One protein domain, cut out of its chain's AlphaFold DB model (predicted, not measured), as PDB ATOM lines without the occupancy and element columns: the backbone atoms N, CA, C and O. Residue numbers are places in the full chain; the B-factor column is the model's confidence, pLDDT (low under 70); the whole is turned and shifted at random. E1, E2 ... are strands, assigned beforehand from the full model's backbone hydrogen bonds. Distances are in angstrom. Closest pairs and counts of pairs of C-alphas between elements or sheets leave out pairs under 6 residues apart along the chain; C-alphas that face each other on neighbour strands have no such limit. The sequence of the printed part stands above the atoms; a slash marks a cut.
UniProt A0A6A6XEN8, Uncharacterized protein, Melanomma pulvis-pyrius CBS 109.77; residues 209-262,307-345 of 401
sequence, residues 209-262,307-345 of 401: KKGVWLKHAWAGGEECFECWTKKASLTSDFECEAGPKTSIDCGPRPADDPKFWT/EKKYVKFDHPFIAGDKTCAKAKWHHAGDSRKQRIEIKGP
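What this domain is: This is residues 209 to 262 and 307 to 345 of the 401 residues of an uncharacterized protein of Melanomma pulvis-pyrius CBS 109.77 (UniProt A0A6A6XEN8). One six-stranded antiparallel sheet is curled like part of a barrel and folded back on itself into two leaves, E1 and E2 facing E6, E5 and E4, with E3 as the hinge between them. A long stretch with no named element, residues 243 to 262, leads away from the end of E3, and its residues 256 to 262 stick out as a free tail. The printed part has 93 residues with no named helix and six named strands, E1 to E6 along the chain, in the sheet order E1, E2, E3, E6, E5, E4. The class is all strand, though under half of the residues, 43 of 93, are in named strands. The whole is compact, with a radius of gyration of the C-alphas of 13.1 A, and spans 34 by 33 by 23 A.

How they stand to each other: Begin at E1, residues 209 to 215, an edge strand, and find its antiparallel neighbour E2, residues 222 to 229, at 146 degrees; N 210 and O 227 are 2.8 A apart, within hydrogen-bond range. E2 pairs on its other side with E3, residues 238 to 242, antiparallel at 145 degrees, with N 226 and O 241 at 2.8 A. These three form a meander, each strand the antiparallel neighbour of the one before, and E1 with E2 and E2 with E3 are hairpins. Next look at E6, residues 339 to 344, antiparallel to E3 at 164 degrees, with N 240 and O 342 at 2.8 A. Beside E6 is E5, residues 322 to 330, at 148 degrees, with N 328 and O 341 at 2.8 A. The other edge strand is E4, residues 307 to 314, antiparallel to E5 at 150 degrees, with N 325 and O 311 at 2.8 A. E4, E5 and E6 form a second meander, of two hairpins. In this folded sheet, one sheet bent back into two leaves, 13 pairs of C-alphas are within 11 A across the leaves. E2 and E5 are apart, and so are E1 and E6.

Where its parts are: Find C-alpha 209 at (125.121, 116.543, 156.801); from there E1 runs 18.7 A to C-alpha 215. E2 spans 22.0 A, and E3 spans 13.8 A. After the cut, start at C-alpha 307 at (127.481, 119.696, 131.913) and trace E4 for 22.3 A. E5, the longest strand with 9 residues, spans 24.8 A. E6 spans 16.4 A and ends at C-alpha 344 at (117.708, 114.917, 144.452).

The domain as a whole: The two C-alphas farthest apart, of Thr 262 and His 331, are 36.5 A from each other. Residues 263 to 306 are not printed, and C-alphas 262 and 307 are 34.3 A apart across this cut, on the link from E3 to E4. The links printed whole are short. The strongly twisted sheet has C-alphas up to 10.9 A off its best plane. The mean pLDDT of the printed part is 90.8, and residues 261 to 262 are under 70.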
ATOM      1  N   LYS A 209     124.014 116.870 157.709       94.94
ATOM      2  CA  LYS A 209     125.121 116.543 156.801       94.94
ATOM      3  C   LYS A 209     125.583 115.099 156.988       94.94
ATOM      4  O   LYS A 209     125.612 114.601 158.109       94.94
ATOM      5  N   LYS A 210     125.983 114.444 155.899       95.19
ATOM      6  CA  LYS A 210     126.534 113.086 155.898       95.19
ATOM      7  C   LYS A 210     127.516 112.911 154.740       95.19
ATOM      8  O   LYS A 210     127.189 113.281 153.615       95.19
ATOM      9  N   GLY A 211     128.684 112.331 155.009       96.00
ATOM     10  CA  GLY A 211     129.611 111.888 153.970       96.00
ATOM     11  C   GLY A 211     129.132 110.583 153.338       96.00
ATOM     12  O   GLY A 211     128.749 109.652 154.050       96.00
ATOM     13  N   VAL A 212     129.100 110.519 152.007       94.81
ATOM     14  CA  VAL A 212     128.710 109.324 151.251       94.81
ATOM     15  C   VAL A 212     129.664 109.121 150.081       94.81
ATOM     16  O   VAL A 212     129.849 110.012 149.256       94.81
ATOM     17  N   TRP A 213     130.242 107.927 149.981       94.19
ATOM     18  CA  TRP A 213     130.996 107.522 148.801       94.19
ATOM     19  C   TRP A 213     130.040 107.250 147.634       94.19
ATOM     20  O   TRP A 213     129.114 106.449 147.754       94.19
ATOM     21  N   LEU A 214     130.268 107.904 146.494       93.81
ATOM     22  CA  LEU A 214     129.519 107.699 145.252       93.81
ATOM     23  C   LEU A 214     130.477 107.663 144.054       93.81
ATOM     24  O   LEU A 214     131.605 108.144 144.126       93.81
ATOM     25  N   LYS A 215     130.029 107.135 142.908       90.81
ATOM     26  CA  LYS A 215     130.799 107.225 141.655       90.81
ATOM     27  C   LYS A 215     130.665 108.607 141.008       90.81
ATOM     28  O   LYS A 215     129.561 109.119 140.830       90.81
ATOM     29  N   HIS A 216     131.768 109.178 140.543       91.25
ATOM     30  CA  HIS A 216     131.811 110.411 139.765       91.25
ATOM     31  C   HIS A 216     130.964 110.266 138.485       91.25
ATOM     32  O   HIS A 216     131.235 109.419 137.638       91.25
ATOM     33  N   ALA A 217     129.962 111.127 138.269       90.50
ATOM     34  CA  ALA A 217     128.946 110.925 137.215       90.50
ATOM     35  C   ALA A 217     129.486 110.832 135.771       90.50
ATOM     36  O   ALA A 217     128.855 110.229 134.892       90.50
ATOM     37  N   TRP A 218     130.624 111.485 135.526       88.88
ATOM     38  CA  TRP A 218     131.358 111.463 134.259       88.88
ATOM     39  C   TRP A 218     132.517 110.465 134.272       88.88
ATOM     40  O   TRP A 218     132.469 109.510 133.513       88.88
ATOM     41  N   ALA A 219     133.513 110.661 135.140       86.31
ATOM     42  CA  ALA A 219     134.717 109.836 135.215       86.31
ATOM     43  C   ALA A 219     134.488 108.404 135.734       86.31
ATOM     44  O   ALA A 219     135.278 107.513 135.449       86.31
ATOM     45  N   GLY A 220     133.434 108.153 136.510       85.69
ATOM     46  CA  GLY A 220     133.112 106.844 137.082       85.69
ATOM     47  C   GLY A 220     134.011 106.369 138.232       85.69
ATOM     48  O   GLY A 220     133.728 105.298 138.760       85.69
ATOM     49  N   GLY A 221     135.058 107.118 138.599       85.81
ATOM     50  CA  GLY A 221     135.878 106.859 139.793       85.81
ATOM     51  C   GLY A 221     135.098 107.118 141.083       85.81
ATOM     52  O   GLY A 221     134.093 107.827 141.057       85.81
ATOM     53  N   GLU A 222     135.519 106.524 142.195       90.00
ATOM     54  CA  GLU A 222     134.870 106.736 143.494       90.00
ATOM     55  C   GLU A 222     135.296 108.074 144.099       90.00
ATOM     56  O   GLU A 222     136.460 108.474 144.012       90.00
ATOM     57  N   GLU A 223     134.338 108.781 144.691       92.31
ATOM     58  CA  GLU A 223     134.552 110.101 145.264       92.31
ATOM     59  C   GLU A 223     133.665 110.316 146.497       92.31
ATOM     60  O   GLU A 223     132.546 109.799 146.579       92.31
ATOM     61  N   CYS A 224     134.192 111.045 147.479       95.00
ATOM     62  CA  CYS A 224     133.498 111.348 148.723       95.00
ATOM     63  C   CYS A 224     132.619 112.587 148.527       95.00
ATOM     64  O   CYS A 224     133.113 113.669 148.207       95.00
ATOM     65  N   PHE A 225     131.310 112.419 148.706       95.75
ATOM     66  CA  PHE A 225     130.330 113.493 148.606       95.75
ATOM     67  C   PHE A 225     129.850 113.917 149.991       95.75
ATOM     68  O   PHE A 225     129.424 113.089 150.796       95.75
ATOM     69  N   GLU A 226     129.822 115.222 150.243       96.94
ATOM     70  CA  GLU A 226     129.081 115.807 151.355       96.94
ATOM     71  C   GLU A 226     127.627 115.956 150.933       96.94
ATOM     72  O   GLU A 226     127.306 116.788 150.091       96.94
ATOM     73  N   CYS A 227     126.743 115.135 151.493       96.75
ATOM     74  CA  CYS A 227     125.304 115.226 151.282       96.75
ATOM     75  C   CYS A 227     124.636 115.959 152.444       96.75
ATOM     76  O   CYS A 227     124.996 115.748 153.602       96.75
ATOM     77  N   TRP A 228     123.616 116.771 152.167       96.75
ATOM     78  CA  TRP A 228     122.848 117.472 153.191       96.75
ATOM     79  C   TRP A 228     121.358 117.618 152.871       96.75
ATOM     80  O   TRP A 228     120.949 117.694 151.710       96.75
ATOM     81  N   THR A 229     120.542 117.721 153.924       96.44
ATOM     82  CA  THR A 229     119.124 118.116 153.850       96.44
ATOM     83  C   THR A 229     118.875 119.396 154.650       96.44
ATOM     84  O   THR A 229     119.569 119.686 155.628       96.44
ATOM     85  N   LYS A 230     117.855 120.175 154.254       91.69
ATOM     86  CA  LYS A 230     117.469 121.435 154.932       91.69
ATOM     87  C   LYS A 230     117.084 121.247 156.397       91.69
ATOM     88  O   LYS A 230     117.282 122.152 157.200       91.69
ATOM     89  N   LYS A 231     116.460 120.114 156.722       89.88
ATOM     90  CA  LYS A 231     116.035 119.740 158.075       89.88
ATOM     91  C   LYS A 231     116.228 118.239 158.247       89.88
ATOM     92  O   LYS A 231     115.987 117.489 157.304       89.88
ATOM     93  N   ALA A 232     116.571 117.799 159.455       86.62
ATOM     94  CA  ALA A 232     116.769 116.379 159.756       86.62
ATOM     95  C   ALA A 232     115.530 115.513 159.447       86.62
ATOM     96  O   ALA A 232     115.674 114.402 158.951       86.62
ATOM     97  N   SER A 233     114.321 116.041 159.668       87.25
ATOM     98  CA  SER A 233     113.057 115.343 159.386       87.25
ATOM     99  C   SER A 233     112.616 115.386 157.918       87.25
ATOM    100  O   SER A 233     111.748 114.615 157.521       87.25
ATOM    101  N   LEU A 234     113.189 116.276 157.101       89.56
ATOM    102  CA  LEU A 234     112.861 116.415 155.682       89.56
ATOM    103  C   LEU A 234     113.966 115.778 154.847       89.56
ATOM    104  O   LEU A 234     114.828 116.464 154.300       89.56
ATOM    105  N   THR A 235     113.933 114.453 154.754       90.44
ATOM    106  CA  THR A 235     114.822 113.675 153.879       90.44
ATOM    107  C   THR A 235     114.365 113.678 152.421       90.44
ATOM    108  O   THR A 235     115.095 113.209 151.558       90.44
ATOM    109  N   SER A 236     113.187 114.244 152.135       90.88
ATOM    110  CA  SER A 236     112.566 114.265 150.810       90.88
ATOM    111  C   SER A 236     113.265 115.150 149.789       90.88
ATOM    112  O   SER A 236     112.889 115.071 148.634       90.88
ATOM    113  N   ASP A 237     114.194 116.017 150.194       95.50
ATOM    114  CA  ASP A 237     115.030 116.841 149.318       95.50
ATOM    115  C   ASP A 237     116.450 116.847 149.876       95.50
ATOM    116  O   ASP A 237     116.667 117.192 151.042       95.50
ATOM    117  N   PHE A 238     117.420 116.511 149.034       96.38
ATOM    118  CA  PHE A 238     118.825 116.494 149.403       96.38
ATOM    119  C   PHE A 238     119.699 117.087 148.298       96.38
ATOM    120  O   PHE A 238     119.393 117.036 147.100       96.38
ATOM    121  N   GLU A 239     120.830 117.633 148.715       97.00
ATOM    122  CA  GLU A 239     121.901 118.044 147.820       97.00
ATOM    123  C   GLU A 239     123.181 117.333 148.243       97.00
ATOM    124  O   GLU A 239     123.363 117.065 149.425       97.00
ATOM    125  N   CYS A 240     124.032 116.979 147.287       97.25
ATOM    126  CA  CYS A 240     125.363 116.467 147.561       97.25
ATOM    127  C   CYS A 240     126.397 117.229 146.743       97.25
ATOM    128  O   CYS A 240     126.138 117.564 145.583       97.25
ATOM    129  N   GLU A 241     127.570 117.454 147.316       96.94
ATOM    130  CA  GLU A 241     128.698 118.081 146.640       96.94
ATOM    131  C   GLU A 241     129.974 117.261 146.824       96.94
ATOM    132  O   GLU A 241     130.236 116.755 147.909       96.94
ATOM    133  N   ALA A 242     130.749 117.128 145.752       96.12
ATOM    134  CA  ALA A 242     132.135 116.673 145.788       96.12
ATOM    135  C   ALA A 242     133.011 117.702 145.074       96.12
ATOM    136  O   ALA A 242     132.602 118.274 144.062       96.12
ATOM    137  N   GLY A 243     134.197 117.965 145.601       93.69
ATOM    138  CA  GLY A 243     135.038 119.085 145.196       93.69
ATOM    139  C   GLY A 243     136.320 119.144 146.026       93.69
ATOM    140  O   GLY A 243     136.307 118.661 147.157       93.69
ATOM    141  N   PRO A 244     137.372 119.851 145.575       90.06
ATOM    142  CA  PRO A 244     138.607 120.083 146.335       90.06
ATOM    143  C   PRO A 244     138.408 120.735 147.711       90.06
ATOM    144  O   PRO A 244     139.317 120.742 148.531       90.06
ATOM    145  N   LYS A 245     137.240 121.346 147.948       91.75
ATOM    146  CA  LYS A 245     136.870 122.004 149.210       91.75
ATOM    147  C   LYS A 245     135.956 121.157 150.100       91.75
ATOM    148  O   LYS A 245     135.543 121.633 151.151       91.75
ATOM    149  N   THR A 246     135.611 119.947 149.672       90.44
ATOM    150  CA  THR A 246     134.729 119.052 150.425       90.44
ATOM    151  C   THR A 246     135.551 118.405 151.529       90.44
ATOM    152  O   THR A 246     136.459 117.634 151.240       90.44
ATOM    153  N   SER A 247     135.273 118.747 152.785       90.69
ATOM    154  CA  SER A 247     136.045 118.275 153.943       90.69
ATOM    155  C   SER A 247     135.277 117.279 154.818       90.69
ATOM    156  O   SER A 247     135.592 117.129 155.996       90.69
ATOM    157  N   ILE A 248     134.224 116.652 154.285       94.81
ATOM    158  CA  ILE A 248     133.432 115.666 155.022       94.81
ATOM    159  C   ILE A 248     134.181 114.333 155.114       94.81
ATOM    160  O   ILE A 248     134.848 113.917 154.169       94.81
ATOM    161  N   ASP A 249     134.019 113.639 156.236       94.81
ATOM    162  CA  ASP A 249     134.466 112.257 156.372       94.81
ATOM    163  C   ASP A 249     133.398 111.307 155.807       94.81
ATOM    164  O   ASP A 249     132.249 111.303 156.261       94.81
ATOM    165  N   CYS A 250     133.766 110.521 154.797       94.50
ATOM    166  CA  CYS A 250     132.920 109.470 154.227       94.50
ATOM    167  C   CYS A 250     133.212 108.077 154.819       94.50
ATOM    168  O   CYS A 250     132.597 107.098 154.393       94.50
ATOM    169  N   GLY A 251     134.132 107.973 155.783       93.56
ATOM    170  CA  GLY A 251     134.680 106.707 156.254       93.56
ATOM    171  C   GLY A 251     135.667 106.088 155.254       93.56
ATOM    172  O   GLY A 251     136.029 106.728 154.259       93.56
ATOM    173  N   PRO A 252     136.108 104.837 155.491       91.12
ATOM    174  CA  PRO A 252     137.009 104.149 154.575       91.12
ATOM    175  C   PRO A 252     136.375 104.039 153.189       91.12
ATOM    176  O   PRO A 252     135.168 103.815 153.051       91.12
ATOM    177  N   ARG A 253     137.198 104.223 152.155       88.50
ATOM    178  CA  ARG A 253     136.752 104.072 150.774       88.50
ATOM    179  C   ARG A 253     136.270 102.633 150.578       88.50
ATOM    180  O   ARG A 253     136.982 101.714 150.982       88.50
ATOM    181  N   PRO A 254     135.111 102.401 149.943       87.69
ATOM    182  CA  PRO A 254     134.570 101.054 149.860       87.69
ATOM    183  C   PRO A 254     135.477 100.103 149.058       87.69
ATOM    184  O   PRO A 254     135.495  98.907 149.334       87.69
ATOM    185  N   ALA A 255     136.299 100.629 148.137       81.25
ATOM    186  CA  ALA A 255     137.270  99.832 147.393       81.25
ATOM    187  C   ALA A 255     138.413  99.328 148.281       81.25
ATOM    188  O   ALA A 255     138.983  98.289 147.976       81.25
ATOM    189  N   ASP A 256     138.709 100.017 149.383       84.06
ATOM    190  CA  ASP A 256     139.784  99.660 150.311       84.06
ATOM    191  C   ASP A 256     139.267  98.883 151.532       84.06
ATOM    192  O   ASP A 256     140.065  98.402 152.332       84.06
ATOM    193  N   ASP A 257     137.944  98.762 151.702       82.25
ATOM    194  CA  ASP A 257     137.333  98.051 152.824       82.25
ATOM    195  C   ASP A 257     136.860  96.646 152.386       82.25
ATOM    196  O   ASP A 257     135.861  96.513 151.663       82.25
ATOM    197  N   PRO A 258     137.526  95.572 152.865       77.19
ATOM    198  CA  PRO A 258     137.195  94.188 152.532       77.19
ATOM    199  C   PRO A 258     135.750  93.800 152.851       77.19
ATOM    200  O   PRO A 258     135.233  92.843 152.279       77.19
ATOM    201  N   LYS A 259     135.057  94.520 153.747       76.25
ATOM    202  CA  LYS A 259     133.646  94.247 154.065       76.25
ATOM    203  C   LYS A 259     132.719  94.465 152.877       76.25
ATOM    204  O   LYS A 259     131.654  93.855 152.826       76.25
ATOM    205  N   PHE A 260     133.108  95.320 151.933       71.62
ATOM    206  CA  PHE A 260     132.353  95.527 150.700       71.62
ATOM    207  C   PHE A 260     132.744  94.540 149.596       71.62
ATOM    208  O   PHE A 260     132.072  94.467 148.564       71.62
ATOM    209  N   TRP A 261     133.796  93.747 149.810       69.25
ATOM    210  CA  TRP A 261     134.251  92.736 148.874       69.25
ATOM    211  C   TRP A 261     133.477  91.447 149.146       69.25
ATOM    212  O   TRP A 261     133.847  90.623 149.983       69.25
ATOM    213  N   THR A 262     132.368  91.250 148.437       55.62
ATOM    214  CA  THR A 262     131.635  89.984 148.510       55.62
ATOM    215  C   THR A 262     132.511  88.873 147.934       55.62
ATOM    216  O   THR A 262     132.643  88.736 146.715       55.62
ATOM    217  N   GLU A 307     128.056 120.953 132.387       83.06
ATOM    218  CA  GLU A 307     127.481 119.696 131.913       83.06
ATOM    219  C   GLU A 307     126.486 119.155 132.947       83.06
ATOM    220  O   GLU A 307     126.713 119.241 134.152       83.06
ATOM    221  N   LYS A 308     125.352 118.617 132.481       89.44
ATOM    222  CA  LYS A 308     124.283 118.084 133.337       89.44
ATOM    223  C   LYS A 308     124.019 116.632 132.957       89.44
ATOM    224  O   LYS A 308     123.832 116.350 131.775       89.44
ATOM    225  N   LYS A 309     123.949 115.744 133.947       89.00
ATOM    226  CA  LYS A 309     123.616 114.322 133.785       89.00
ATOM    227  C   LYS A 309     122.597 113.930 134.850       89.00
ATOM    228  O   LYS A 309     122.543 114.552 135.909       89.00
ATOM    229  N   TYR A 310     121.750 112.952 134.567       90.44
ATOM    230  CA  TYR A 310     120.888 112.385 135.595       90.44
ATOM    231  C   TYR A 310     121.457 111.055 136.082       90.44
ATOM    232  O   TYR A 310     122.121 110.355 135.324       90.44
ATOM    233  N   VAL A 311     121.275 110.780 137.370       91.69
ATOM    234  CA  VAL A 311     122.042 109.767 138.097       91.69
ATOM    235  C   VAL A 311     121.158 109.038 139.107       91.69
ATOM    236  O   VAL A 311     120.254 109.652 139.671       91.69
ATOM    237  N   LYS A 312     121.377 107.735 139.316       91.94
ATOM    238  CA  LYS A 312     120.550 106.872 140.181       91.94
ATOM    239  C   LYS A 312     121.458 106.107 141.129       91.94
ATOM    240  O   LYS A 312     122.432 105.520 140.657       91.94
ATOM    241  N   PHE A 313     121.137 106.152 142.416       93.19
ATOM    242  CA  PHE A 313     121.947 105.608 143.506       93.19
ATOM    243  C   PHE A 313     121.106 105.436 144.783       93.19
ATOM    244  O   PHE A 313     119.930 105.818 144.798       93.19
ATOM    245  N   ASP A 314     121.679 104.830 145.822       93.38
ATOM    246  CA  ASP A 314     121.063 104.744 147.154       93.38
ATOM    247  C   ASP A 314     120.824 106.113 147.794       93.38
ATOM    248  O   ASP A 314     121.698 106.976 147.825       93.38
ATOM    249  N   HIS A 315     119.633 106.313 148.349       94.56
ATOM    250  CA  HIS A 315     119.279 107.546 149.023       94.56
ATOM    251  C   HIS A 315     120.193 107.757 150.246       94.56
ATOM    252  O   HIS A 315     120.205 106.928 151.160       94.56
ATOM    253  N   PRO A 316     120.920 108.887 150.346       94.88
ATOM    254  CA  PRO A 316     121.974 109.054 151.353       94.88
ATOM    255  C   PRO A 316     121.446 109.020 152.801       94.88
ATOM    256  O   PRO A 316     122.164 108.625 153.728       94.88
ATOM    257  N   PHE A 317     120.174 109.388 152.988       95.31
ATOM    258  CA  PHE A 317     119.496 109.469 154.290       95.31
ATOM    259  C   PHE A 317     118.426 108.392 154.537       95.31
ATOM    260  O   PHE A 317     117.862 108.364 155.624       95.31
ATOM    261  N   ILE A 318     118.111 107.535 153.556       94.44
ATOM    262  CA  ILE A 318     117.056 106.512 153.681       94.44
ATOM    263  C   ILE A 318     117.643 105.190 153.191       94.44
ATOM    264  O   ILE A 318     117.799 104.975 151.992       94.44
ATOM    265  N   ALA A 319     118.019 104.319 154.127       91.81
ATOM    266  CA  ALA A 319     118.662 103.053 153.795       91.81
ATOM    267  C   ALA A 319     117.755 102.180 152.908       91.81
ATOM    268  O   ALA A 319     116.574 102.004 153.206       91.81
ATOM    269  N   GLY A 320     118.318 101.632 151.828       89.75
ATOM    270  CA  GLY A 320     117.622 100.741 150.894       89.75
ATOM    271  C   GLY A 320     116.724 101.431 149.861       89.75
ATOM    272  O   GLY A 320     116.287 100.769 148.918       89.75
ATOM    273  N   ASP A 321     116.471 102.737 149.984       93.62
ATOM    274  CA  ASP A 321     115.694 103.478 148.991       93.62
ATOM    275  C   ASP A 321     116.570 103.891 147.801       93.62
ATOM    276  O   ASP A 321     117.663 104.427 147.973       93.62
ATOM    277  N   LYS A 322     116.099 103.663 146.572       92.69
ATOM    278  CA  LYS A 322     116.834 104.022 145.347       92.69
ATOM    279  C   LYS A 322     116.246 105.291 144.765       92.69
ATOM    280  O   LYS A 322     115.107 105.303 144.306       92.69
ATOM    281  N   THR A 323     117.066 106.327 144.656       94.06
ATOM    282  CA  THR A 323     116.618 107.640 144.200       94.06
ATOM    283  C   THR A 323     117.290 108.066 142.900       94.06
ATOM    284  O   THR A 323     118.385 107.618 142.556       94.06
ATOM    285  N   CYS A 324     116.613 108.936 142.153       94.25
ATOM    286  CA  CYS A 324     117.172 109.607 140.988       94.25
ATOM    287  C   CYS A 324     117.483 111.059 141.340       94.25
ATOM    288  O   CYS A 324     116.704 111.732 142.007       94.25
ATOM    289  N   ALA A 325     118.592 111.575 140.835       95.12
ATOM    290  CA  ALA A 325     119.019 112.946 141.048       95.12
ATOM    291  C   ALA A 325     119.593 113.541 139.761       95.12
ATOM    292  O   ALA A 325     119.782 112.864 138.746       95.12
ATOM    293  N   LYS A 326     119.860 114.844 139.794       94.50
ATOM    294  CA  LYS A 326     120.493 115.574 138.698       94.50
ATOM    295  C   LYS A 326     121.877 116.035 139.130       94.50
ATOM    296  O   LYS A 326     121.974 116.895 140.000       94.50
ATOM    297  N   ALA A 327     122.907 115.495 138.492       94.75
ATOM    298  CA  ALA A 327     124.292 115.899 138.666       94.75
ATOM    299  C   ALA A 327     124.649 117.052 137.717       94.75
ATOM    300  O   ALA A 327     124.234 117.081 136.549       94.75
ATOM    301  N   LYS A 328     125.446 117.996 138.206       94.69
ATOM    302  CA  LYS A 328     126.069 119.064 137.425       94.69
ATOM    303  C   LYS A 328     127.560 119.111 137.713       94.69
ATOM    304  O   LYS A 328     127.943 119.080 138.875       94.69
ATOM    305  N   TRP A 329     128.368 119.239 136.667       93.12
ATOM    306  CA  TRP A 329     129.804 119.464 136.806       93.12
ATOM    307  C   TRP A 329     130.091 120.951 136.623       93.12
ATOM    308  O   TRP A 329     129.914 121.505 135.533       93.12
ATOM    309  N   HIS A 330     130.472 121.607 137.713       92.88
ATOM    310  CA  HIS A 330     130.883 123.006 137.722       92.88
ATOM    311  C   HIS A 330     132.393 123.093 137.526       92.88
ATOM    312  O   HIS A 330     133.123 122.302 138.117       92.88
ATOM    313  N   HIS A 331     132.843 124.062 136.723       90.56
ATOM    314  CA  HIS A 331     134.261 124.333 136.439       90.56
ATOM    315  C   HIS A 331     135.058 123.088 136.034       90.56
ATOM    316  O   HIS A 331     136.160 122.870 136.533       90.56
ATOM    317  N   ALA A 332     134.475 122.239 135.182       85.50
ATOM    318  CA  ALA A 332     135.082 120.972 134.795       85.50
ATOM    319  C   ALA A 332     136.532 121.194 134.345       85.50
ATOM    320  O   ALA A 332     136.789 122.016 133.464       85.50
ATOM    321  N   GLY A 333     137.464 120.474 134.970       79.31
ATOM    322  CA  GLY A 333     138.883 120.528 134.654       79.31
ATOM    323  C   GLY A 333     139.711 121.636 135.295       79.31
ATOM    324  O   GLY A 333     140.925 121.649 135.110       79.31
ATOM    325  N   ASP A 334     139.111 122.538 136.066       86.06
ATOM    326  CA  ASP A 334     139.874 123.394 136.976       86.06
ATOM    327  C   ASP A 334     140.097 122.629 138.286       86.06
ATOM    328  O   ASP A 334     139.187 122.526 139.107       86.06
ATOM    329  N   SER A 335     141.302 122.102 138.508       82.44
ATOM    330  CA  SER A 335     141.617 121.272 139.683       82.44
ATOM    331  C   SER A 335     141.366 121.956 141.029       82.44
ATOM    332  O   SER A 335     141.230 121.267 142.033       82.44
ATOM    333  N   ARG A 336     141.267 123.292 141.072       87.38
ATOM    334  CA  ARG A 336     141.050 124.065 142.306       87.38
ATOM    335  C   ARG A 336     139.596 124.478 142.517       87.38
ATOM    336  O   ARG A 336     139.226 124.851 143.632       87.38
ATOM    337  N   LYS A 337     138.784 124.490 141.456       91.44
ATOM    338  CA  LYS A 337     137.402 125.009 141.486       91.44
ATOM    339  C   LYS A 337     136.353 124.009 141.030       91.44
ATOM    340  O   LYS A 337     135.161 124.279 141.217       91.44
ATOM    341  N   GLN A 338     136.769 122.907 140.411       92.62
ATOM    342  CA  GLN A 338     135.847 121.896 139.933       92.62
ATOM    343  C   GLN A 338     135.052 121.317 141.088       92.62
ATOM    344  O   GLN A 338     135.586 121.087 142.165       92.62
ATOM    345  N   ARG A 339     133.758 121.122 140.873       94.56
ATOM    346  CA  ARG A 339     132.896 120.443 141.836       94.56
ATOM    347  C   ARG A 339     131.721 119.796 141.135       94.56
ATOM    348  O   ARG A 339     131.255 120.281 140.098       94.56
ATOM    349  N   ILE A 340     131.226 118.722 141.714       95.00
ATOM    350  CA  ILE A 340     130.051 118.004 141.259       95.00
ATOM    351  C   ILE A 340     128.937 118.275 142.247       95.00
ATOM    352  O   ILE A 340     129.050 117.936 143.413       95.00
ATOM    353  N   GLU A 341     127.846 118.847 141.757       96.56
ATOM    354  CA  GLU A 341     126.645 119.116 142.540       96.56
ATOM    355  C   GLU A 341     125.551 118.133 142.113       96.56
ATOM    356  O   GLU A 341     125.155 118.108 140.944       96.56
ATOM    357  N   ILE A 342     125.032 117.342 143.044       96.44
ATOM    358  CA  ILE A 342     123.929 116.403 142.835       96.44
ATOM    359  C   ILE A 342     122.708 116.924 143.588       96.44
ATOM    360  O   ILE A 342     122.755 117.089 144.797       96.44
ATOM    361  N   LYS A 343     121.589 117.161 142.891       96.94
ATOM    362  CA  LYS A 343     120.314 117.549 143.525       96.94
ATOM    363  C   LYS A 343     119.253 116.483 143.333       96.94
ATOM    364  O   LYS A 343     118.876 116.202 142.186       96.94
ATOM    365  N   GLY A 344     118.742 115.943 144.431       95.44
ATOM    366  CA  GLY A 344     117.708 114.917 144.452       95.44
ATOM    367  C   GLY A 344     116.638 115.188 145.512       95.44
ATOM    368  O   GLY A 344     116.744 116.155 146.262       95.44
ATOM    369  N   PRO A 345     115.584 114.368 145.540       95.50
ATOM    370  CA  PRO A 345     115.172 113.445 144.499       95.50
ATOM    371  C   PRO A 345     114.632 114.203 143.268       95.50
ATOM    372  O   PRO A 345     114.216 115.366 143.303       95.50
TER     373      PRO A 345